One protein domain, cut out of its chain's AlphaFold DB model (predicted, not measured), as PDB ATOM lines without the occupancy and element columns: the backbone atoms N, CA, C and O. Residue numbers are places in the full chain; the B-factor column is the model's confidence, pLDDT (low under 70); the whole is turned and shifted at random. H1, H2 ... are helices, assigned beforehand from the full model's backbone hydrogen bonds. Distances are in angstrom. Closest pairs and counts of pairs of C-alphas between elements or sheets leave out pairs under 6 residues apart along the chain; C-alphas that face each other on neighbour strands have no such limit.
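What this domain is: This is residues 6 to 15 and 28 to 73 of the 97 residues of a protein of Verrucomicrobia bacterium (UniProt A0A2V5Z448). Four helices make a small, rounded body: the longest, H2, forms one side, H1 runs loosely beside it the opposite way, and H4 stands across from both, the centres of these three making a triangle. From the end of H2 a long link, residues 46 to 56, folds back to the short H3, which sits by the first turn of H2 and leads at once into H4. The contacts between the helices are few. The printed part has 56 residues with four named helices, in the order H1, H2, H3, H4, and no named strand, and its class is all helix. It is compact, with a radius of gyration of the C-alphas of 10.1 A and spans of 24 by 21 by 19 A along the three main axes.

How they stand to each other: H2, residues 32 to 45, is the longest helix. H1, residues 6 to 14, and H2 are close but not clearly touching, with 1 pair of C-alphas within 8 A. Their closest C-alphas, those of Leu 7 and Leu 42, are 7.8 A apart. H1 and H2 stand at a shallow tilt of 34 degrees, only just short of steep, and run opposite ways, with their centres 11.3 A apart. H1 touches no helix. H3, residues 57 to 60, and H2 only just touch, with 3 pairs of C-alphas within 8 A. H2 touches H3 with residues 32 to 35 alone, and the closest C-alphas of the two helices are those of Val 35 and Phe 60, 6.9 A apart. H4, residues 63 to 71, and H3 touch only at the corner by their link, where the closest C-alphas, those of Asn 59 and Asn 65, are 5.2 A apart. H2 and H4 are apart, and so are H1 and H3. H1 and H4 are only just apart, with 8.2 A between their closest C-alphas. No two of the helices form a hairpin. In the backbone, every O i to N i+4 pair is within hydrogen-bond range in H1, H2 and H4. H3, with 4 residues, is too short for such a pair, and its one O i to N i+3 pair is within range.

Where its parts are: H2 begins at Ser 32, with its C-alpha at (-31.220, 8.487, -37.342), and ends at Glu 45, with its C-alpha at (-22.988, 17.639, -52.854), 19.8 A from first to last C-alpha. H1 has 9 residues, Lys 6 to Asn 14, and its first C-alpha, at (-20.937, 9.781, -55.820), is 12.3 A from its last. H3 has 4 residues, Leu 57 to Phe 60, and measures 5.3 A between its first and last C-alphas. H4 has 9 residues, Leu 63 to Ala 71, and is 12.0 A long on the same measure, with its last C-alpha at (-36.370, 10.059, -59.195).

The domain as a whole: The two C-alphas farthest apart, those of Asn 13 and Asp 53, are 26.9 A apart, and the first and last printed C-alphas, those of Lys 6 and Lys 73, are 16.7 A apart. The printed part begins at residue 6 and ends at residue 73 of a full chain of 97 residues. Residues 16 to 27 are not printed, and C-alphas 15 and 28 are 7.9 A apart across this cut, which falls in the link from H1 to H2. Of the links that are printed whole, the one from H2 to H3 is long, with 11 residues, and the one from H3 to H4 is tight, with 2 residues. The mean pLDDT of the printed part of this model is 91.1, and no printed residue is under 70.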
ATOM      1  N   LYS A   6     -21.385   9.059 -57.016       90.56
ATOM      2  CA  LYS A   6     -20.937   9.781 -55.820       90.56
ATOM      3  C   LYS A   6     -21.776   9.447 -54.577       90.56
ATOM      4  O   LYS A   6     -21.237   9.396 -53.476       90.56
ATOM      5  N   LEU A   7     -23.078   9.184 -54.744       91.38
ATOM      6  CA  LEU A   7     -23.956   8.733 -53.658       91.38
ATOM      7  C   LEU A   7     -23.579   7.327 -53.193       91.38
ATOM      8  O   LEU A   7     -23.443   7.096 -51.993       91.38
ATOM      9  N   LYS A   8     -23.366   6.407 -54.138       91.12
ATOM     10  CA  LYS A   8     -22.922   5.047 -53.818       91.12
ATOM     11  C   LYS A   8     -21.593   5.072 -53.060       91.12
ATOM     12  O   LYS A   8     -21.485   4.457 -52.005       91.12
ATOM     13  N   GLU A   9     -20.621   5.839 -53.551       92.19
ATOM     14  CA  GLU A   9     -19.320   5.995 -52.896       92.19
ATOM     15  C   GLU A   9     -19.456   6.592 -51.492       92.19
ATOM     16  O   GLU A   9     -18.836   6.091 -50.557       92.19
ATOM     17  N   TYR A  10     -20.281   7.626 -51.305       93.44
ATOM     18  CA  TYR A  10     -20.520   8.194 -49.978       93.44
ATOM     19  C   TYR A  10     -21.065   7.147 -49.002       93.44
ATOM     20  O   TYR A  10     -20.552   7.022 -47.891       93.44
ATOM     21  N   ILE A  11     -22.066   6.371 -49.419       92.06
ATOM     22  CA  ILE A  11     -22.656   5.316 -48.589       92.06
ATOM     23  C   ILE A  11     -21.595   4.269 -48.239       92.06
ATOM     24  O   ILE A  11     -21.387   3.996 -47.059       92.06
ATOM     25  N   ASP A  12     -20.868   3.754 -49.231       91.50
ATOM     26  CA  ASP A  12     -19.824   2.744 -49.026       91.50
ATOM     27  C   ASP A  12     -18.721   3.228 -48.065       91.50
ATOM     28  O   ASP A  12     -18.278   2.471 -47.204       91.50
ATOM     29  N   ASN A  13     -18.328   4.505 -48.129       91.12
ATOM     30  CA  ASN A  13     -17.327   5.083 -47.224       91.12
ATOM     31  C   ASN A  13     -17.837   5.306 -45.789       91.12
ATOM     32  O   ASN A  13     -17.044   5.330 -44.849       91.12
ATOM     33  N   ASN A  14     -19.147   5.481 -45.597       88.81
ATOM     34  CA  ASN A  14     -19.744   5.762 -44.284       88.81
ATOM     35  C   ASN A  14     -20.327   4.514 -43.598       88.81
ATOM     36  O   ASN A  14     -20.798   4.597 -42.464       88.81
ATOM     37  N   ARG A  15     -20.245   3.350 -44.248       85.00
ATOM     38  CA  ARG A  15     -20.724   2.050 -43.753       85.00
ATOM     39  C   ARG A  15     -19.832   1.383 -42.694       85.00
ATOM     40  O   ARG A  15     -20.129   0.282 -42.226       85.00
ATOM     41  N   LEU A  28     -29.405  -0.385 -45.808       91.12
ATOM     42  CA  LEU A  28     -28.242   0.479 -45.613       91.12
ATOM     43  C   LEU A  28     -27.782   0.547 -44.153       91.12
ATOM     44  O   LEU A  28     -26.664   0.989 -43.903       91.12
ATOM     45  N   HIS A  29     -28.610   0.077 -43.210       89.25
ATOM     46  CA  HIS A  29     -28.343   0.104 -41.766       89.25
ATOM     47  C   HIS A  29     -27.989   1.512 -41.252       89.25
ATOM     48  O   HIS A  29     -27.098   1.680 -40.424       89.25
ATOM     49  N   LEU A  30     -28.683   2.535 -41.763       89.31
ATOM     50  CA  LEU A  30     -28.508   3.915 -41.318       89.31
ATOM     51  C   LEU A  30     -29.300   4.166 -40.033       89.31
ATOM     52  O   LEU A  30     -30.520   4.015 -40.005       89.31
ATOM     53  N   ASP A  31     -28.612   4.621 -38.991       87.81
ATOM     54  CA  ASP A  31     -29.256   5.201 -37.812       87.81
ATOM     55  C   ASP A  31     -29.824   6.595 -38.115       87.81
ATOM     56  O   ASP A  31     -29.454   7.234 -39.104       87.81
ATOM     57  N   SER A  32     -30.640   7.141 -37.205       88.06
ATOM     58  CA  SER A  32     -31.220   8.487 -37.342       88.06
ATOM     59  C   SER A  32     -30.167   9.558 -37.647       88.06
ATOM     60  O   SER A  32     -30.381  10.417 -38.492       88.06
ATOM     61  N   PHE A  33     -28.984   9.484 -37.025       90.06
ATOM     62  CA  PHE A  33     -27.890  10.422 -37.300       90.06
ATOM     63  C   PHE A  33     -27.191  10.158 -38.648       90.06
ATOM     64  O   PHE A  33     -26.658  11.075 -39.273       90.06
ATOM     65  N   GLY A  34     -27.188   8.905 -39.112       91.12
ATOM     66  CA  GLY A  34     -26.742   8.538 -40.456       91.12
ATOM     67  C   GLY A  34     -27.635   9.152 -41.531       91.12
ATOM     68  O   GLY A  34     -27.117   9.726 -42.486       91.12
ATOM     69  N   VAL A  35     -28.955   9.129 -41.323       92.38
ATOM     70  CA  VAL A  35     -29.929   9.752 -42.232       92.38
ATOM     71  C   VAL A  35     -29.719  11.262 -42.329       92.38
ATOM     72  O   VAL A  35     -29.615  11.778 -43.437       92.38
ATOM     73  N   ILE A  36     -29.546  11.970 -41.207       93.12
ATOM     74  CA  ILE A  36     -29.286  13.422 -41.234       93.12
ATOM     75  C   ILE A  36     -28.004  13.761 -42.010       93.12
ATOM     76  O   ILE A  36     -27.982  14.706 -42.798       93.12
ATOM     77  N   ARG A  37     -26.932  12.976 -41.833       93.38
ATOM     78  CA  ARG A  37     -25.681  13.175 -42.584       93.38
ATOM     79  C   ARG A  37     -25.849  12.905 -44.075       93.38
ATOM     80  O   ARG A  37     -25.325  13.663 -44.888       93.38
ATOM     81  N   LEU A  38     -26.599  11.863 -44.424       94.12
ATOM     82  CA  LEU A  38     -26.910  11.538 -45.808       94.12
ATOM     83  C   LEU A  38     -27.736  12.645 -46.473       94.12
ATOM     84  O   LEU A  38     -27.416  13.047 -47.583       94.12
ATOM     85  N   VAL A  39     -28.741  13.188 -45.786       93.62
ATOM     86  CA  VAL A  39     -29.539  14.320 -46.279       93.62
ATOM     87  C   VAL A  39     -28.648  15.527 -46.541       93.62
ATOM     88  O   VAL A  39     -28.658  16.062 -47.646       93.62
ATOM     89  N   ALA A  40     -27.796  15.895 -45.583       93.12
ATOM     90  CA  ALA A  40     -26.852  16.989 -45.775       93.12
ATOM     91  C   ALA A  40     -25.936  16.753 -46.990       93.12
ATOM     92  O   ALA A  40     -25.659  17.684 -47.743       93.12
ATOM     93  N   PHE A  41     -25.491  15.518 -47.224       94.31
ATOM     94  CA  PHE A  41     -24.729  15.167 -48.422       94.31
ATOM     95  C   PHE A  41     -25.558  15.324 -49.708       94.31
ATOM     96  O   PHE A  41     -25.087  15.940 -50.660       94.31
ATOM     97  N   LEU A  42     -26.796  14.823 -49.743       93.00
ATOM     98  CA  LEU A  42     -27.688  14.958 -50.901       93.00
ATOM     99  C   LEU A  42     -27.924  16.432 -51.266       93.00
ATOM    100  O   LEU A  42     -27.863  16.785 -52.442       93.00
ATOM    101  N   GLU A  43     -28.125  17.290 -50.269       93.00
ATOM    102  CA  GLU A  43     -28.392  18.715 -50.469       93.00
ATOM    103  C   GLU A  43     -27.150  19.497 -50.904       93.00
ATOM    104  O   GLU A  43     -27.218  20.284 -51.848       93.00
ATOM    105  N   ASN A  44     -26.009  19.278 -50.243       91.69
ATOM    106  CA  ASN A  44     -24.800  20.070 -50.484       91.69
ATOM    107  C   ASN A  44     -23.981  19.557 -51.676       91.69
ATOM    108  O   ASN A  44     -23.448  20.356 -52.439       91.69
ATOM    109  N   GLU A  45     -23.881  18.237 -51.853       91.94
ATOM    110  CA  GLU A  45     -22.988  17.639 -52.854       91.94
ATOM    111  C   GLU A  45     -23.697  17.277 -54.156       91.94
ATOM    112  O   GLU A  45     -23.040  17.216 -55.199       91.94
ATOM    113  N   LEU A  46     -25.003  16.999 -54.099       89.50
ATOM    114  CA  LEU A  46     -25.806  16.578 -55.252       89.50
ATOM    115  C   LEU A  46     -26.956  17.539 -55.584       89.50
ATOM    116  O   LEU A  46     -27.547  17.408 -56.653       89.50
ATOM    117  N   GLY A  47     -27.260  18.500 -54.706       89.44
ATOM    118  CA  GLY A  47     -28.292  19.511 -54.934       89.44
ATOM    119  C   GLY A  47     -29.736  18.997 -54.862       89.44
ATOM    120  O   GLY A  47     -30.661  19.649 -55.355       89.44
ATOM    121  N   TYR A  48     -29.954  17.832 -54.247       90.62
ATOM    122  CA  TYR A  48     -31.291  17.294 -54.004       90.62
ATOM    123  C   TYR A  48     -31.831  17.807 -52.675       90.62
ATOM    124  O   TYR A  48     -31.379  17.372 -51.619       90.62
ATOM    125  N   ARG A  49     -32.827  18.696 -52.730       90.94
ATOM    126  CA  ARG A  49     -33.552  19.161 -51.543       90.94
ATOM    127  C   ARG A  49     -34.450  18.046 -51.003       90.94
ATOM    128  O   ARG A  49     -35.267  17.503 -51.752       90.94
ATOM    129  N   VAL A  50     -34.320  17.741 -49.717       91.50
ATOM    130  CA  VAL A  50     -35.194  16.798 -49.006       91.50
ATOM    131  C   VAL A  50     -36.102  17.603 -48.082       91.50
ATOM    132  O   VAL A  50     -35.611  18.377 -47.264       91.50
ATOM    133  N   GLU A  51     -37.414  17.466 -48.244       91.00
ATOM    134  CA  GLU A  51     -38.400  18.127 -47.392       91.00
ATOM    135  C   GLU A  51     -38.574  17.372 -46.068       91.00
ATOM    136  O   GLU A  51     -38.336  16.167 -45.988       91.00
ATOM    137  N   ASP A  52     -39.017  18.067 -45.018       87.81
ATOM    138  CA  ASP A  52     -39.156  17.482 -43.679       87.81
ATOM    139  C   ASP A  52     -40.118  16.280 -43.639       87.81
ATOM    140  O   ASP A  52     -39.891  15.333 -42.888       87.81
ATOM    141  N   ASP A  53     -41.159  16.279 -44.479       90.44
ATOM    142  CA  ASP A  53     -42.112  15.164 -44.602       90.44
ATOM    143  C   ASP A  53     -41.472  13.916 -45.244       90.44
ATOM    144  O   ASP A  53     -41.858  12.781 -44.974       90.44
ATOM    145  N   GLU A  54     -40.418  14.110 -46.042       90.50
ATOM    146  CA  GLU A  54     -39.685  13.030 -46.703       90.50
ATOM    147  C   GLU A  54     -38.584  12.433 -45.820       90.50
ATOM    148  O   GLU A  54     -38.045  11.375 -46.164       90.50
ATOM    149  N   LEU A  55     -38.271  13.057 -44.673       89.56
ATOM    150  CA  LEU A  55     -37.297  12.598 -43.672       89.56
ATOM    151  C   LEU A  55     -37.804  11.404 -42.845       89.56
ATOM    152  O   LEU A  55     -37.632  11.326 -41.628       89.56
ATOM    153  N   ILE A  56     -38.400  10.429 -43.521       90.19
ATOM    154  CA  ILE A  56     -38.846   9.168 -42.943       90.19
ATOM    155  C   ILE A  56     -37.813   8.075 -43.216       90.19
ATOM    156  O   ILE A  56     -37.353   7.903 -44.342       90.19
ATOM    157  N   LEU A  57     -37.470   7.280 -42.196       88.25
ATOM    158  CA  LEU A  57     -36.421   6.247 -42.286       88.25
ATOM    159  C   LEU A  57     -36.626   5.260 -43.448       88.25
ATOM    160  O   LEU A  57     -35.652   4.772 -44.015       88.25
ATOM    161  N   GLN A  58     -37.878   4.991 -43.830       90.38
ATOM    162  CA  GLN A  58     -38.210   4.100 -44.946       90.38
ATOM    163  C   GLN A  58     -37.667   4.596 -46.291       90.38
ATOM    164  O   GLN A  58     -37.187   3.786 -47.081       90.38
ATOM    165  N   ASN A  59     -37.653   5.910 -46.527       92.88
ATOM    166  CA  ASN A  59     -37.112   6.487 -47.762       92.88
ATOM    167  C   ASN A  59     -35.589   6.292 -47.884       92.88
ATOM    168  O   ASN A  59     -35.051   6.302 -48.987       92.88
ATOM    169  N   PHE A  60     -34.898   6.067 -46.762       94.06
ATOM    170  CA  PHE A  60     -33.443   5.892 -46.687       94.06
ATOM    171  C   PHE A  60     -33.040   4.444 -46.365       94.06
ATOM    172  O   PHE A  60     -31.875   4.178 -46.071       94.06
ATOM    173  N   ALA A  61     -33.993   3.506 -46.388       93.12
ATOM    174  CA  ALA A  61     -33.765   2.134 -45.941       93.12
ATOM    175  C   ALA A  61     -32.833   1.353 -46.875       93.12
ATOM    176  O   ALA A  61     -31.990   0.595 -46.396       93.12
ATOM    177  N   THR A  62     -32.970   1.543 -48.188       94.62
ATOM    178  CA  THR A  62     -32.231   0.812 -49.229       94.62
ATOM    179  C   THR A  62     -31.766   1.769 -50.330       94.62
ATOM    180  O   THR A  62     -32.284   2.885 -50.456       94.62
ATOM    181  N   LEU A  63     -30.810   1.344 -51.167       92.94
ATOM    182  CA  LEU A  63     -30.438   2.131 -52.351       92.94
ATOM    183  C   LEU A  63     -31.617   2.289 -53.312       92.94
ATOM    184  O   LEU A  63     -31.737   3.337 -53.939       92.94
ATOM    185  N   ARG A  64     -32.491   1.283 -53.425       92.75
ATOM    186  CA  ARG A  64     -33.698   1.368 -54.249       92.75
ATOM    187  C   ARG A  64     -34.612   2.494 -53.773       92.75
ATOM    188  O   ARG A  64     -34.948   3.352 -54.583       92.75
ATOM    189  N   ASN A  65     -34.936   2.535 -52.480       93.44
ATOM    190  CA  ASN A  65     -35.786   3.585 -51.908       93.44
ATOM    191  C   ASN A  65     -35.189   4.980 -52.132       93.44
ATOM    192  O   ASN A  65     -35.907   5.901 -52.520       93.44
ATOM    193  N   LEU A  66     -33.867   5.124 -51.976       91.88
ATOM    194  CA  LEU A  66     -33.176   6.373 -52.299       91.88
ATOM    195  C   LEU A  66     -33.294   6.718 -53.782       91.88
ATOM    196  O   LEU A  66     -33.575   7.860 -54.123       91.88
ATOM    197  N   GLY A  67     -33.102   5.750 -54.677       91.38
ATOM    198  CA  GLY A  67     -33.266   5.956 -56.114       91.38
ATOM    199  C   GLY A  67     -34.674   6.413 -56.487       91.38
ATOM    200  O   GLY A  67     -34.822   7.281 -57.342       91.38
ATOM    201  N   GLU A  68     -35.696   5.873 -55.826       92.00
ATOM    202  CA  GLU A  68     -37.091   6.281 -56.001       92.00
ATOM    203  C   GLU A  68     -37.343   7.695 -55.467       92.00
ATOM    204  O   GLU A  68     -37.937   8.504 -56.177       92.00
ATOM    205  N   LEU A  69     -36.820   8.027 -54.280       90.94
ATOM    206  CA  LEU A  69     -36.892   9.379 -53.716       90.94
ATOM    207  C   LEU A  69     -36.198  10.408 -54.617       90.94
ATOM    208  O   LEU A  69     -36.689  11.515 -54.802       90.94
ATOM    209  N   LEU A  70     -35.042  10.066 -55.181       90.00
ATOM    210  CA  LEU A  70     -34.313  10.969 -56.068       90.00
ATOM    211  C   LEU A  70     -34.979  11.079 -57.443       90.00
ATOM    212  O   LEU A  70     -34.909  12.134 -58.060       90.00
ATOM    213  N   ALA A  71     -35.660  10.033 -57.916       89.25
ATOM    214  CA  ALA A  71     -36.370  10.059 -59.195       89.25
ATOM    215  C   ALA A  71     -37.578  11.010 -59.199       89.25
ATOM    216  O   ALA A  71     -37.966  11.486 -60.266       89.25
ATOM    217  N   THR A  72     -38.166  11.309 -58.037       87.50
ATOM    218  CA  THR A  72     -39.224  12.329 -57.917       87.50
ATOM    219  C   THR A  72     -38.666  13.752 -57.865       87.50
ATOM    220  O   THR A  72     -39.434  14.714 -57.911       87.50
ATOM    221  N   LYS A  73     -37.339  13.907 -57.797       85.38
ATOM    222  CA  LYS A  73     -36.664  15.187 -57.596       85.38
ATOM    223  C   LYS A  73     -35.842  15.580 -58.810       85.38
ATOM    224  O   LYS A  73     -35.128  14.785 -59.410       85.38
TER     225      LYS A  73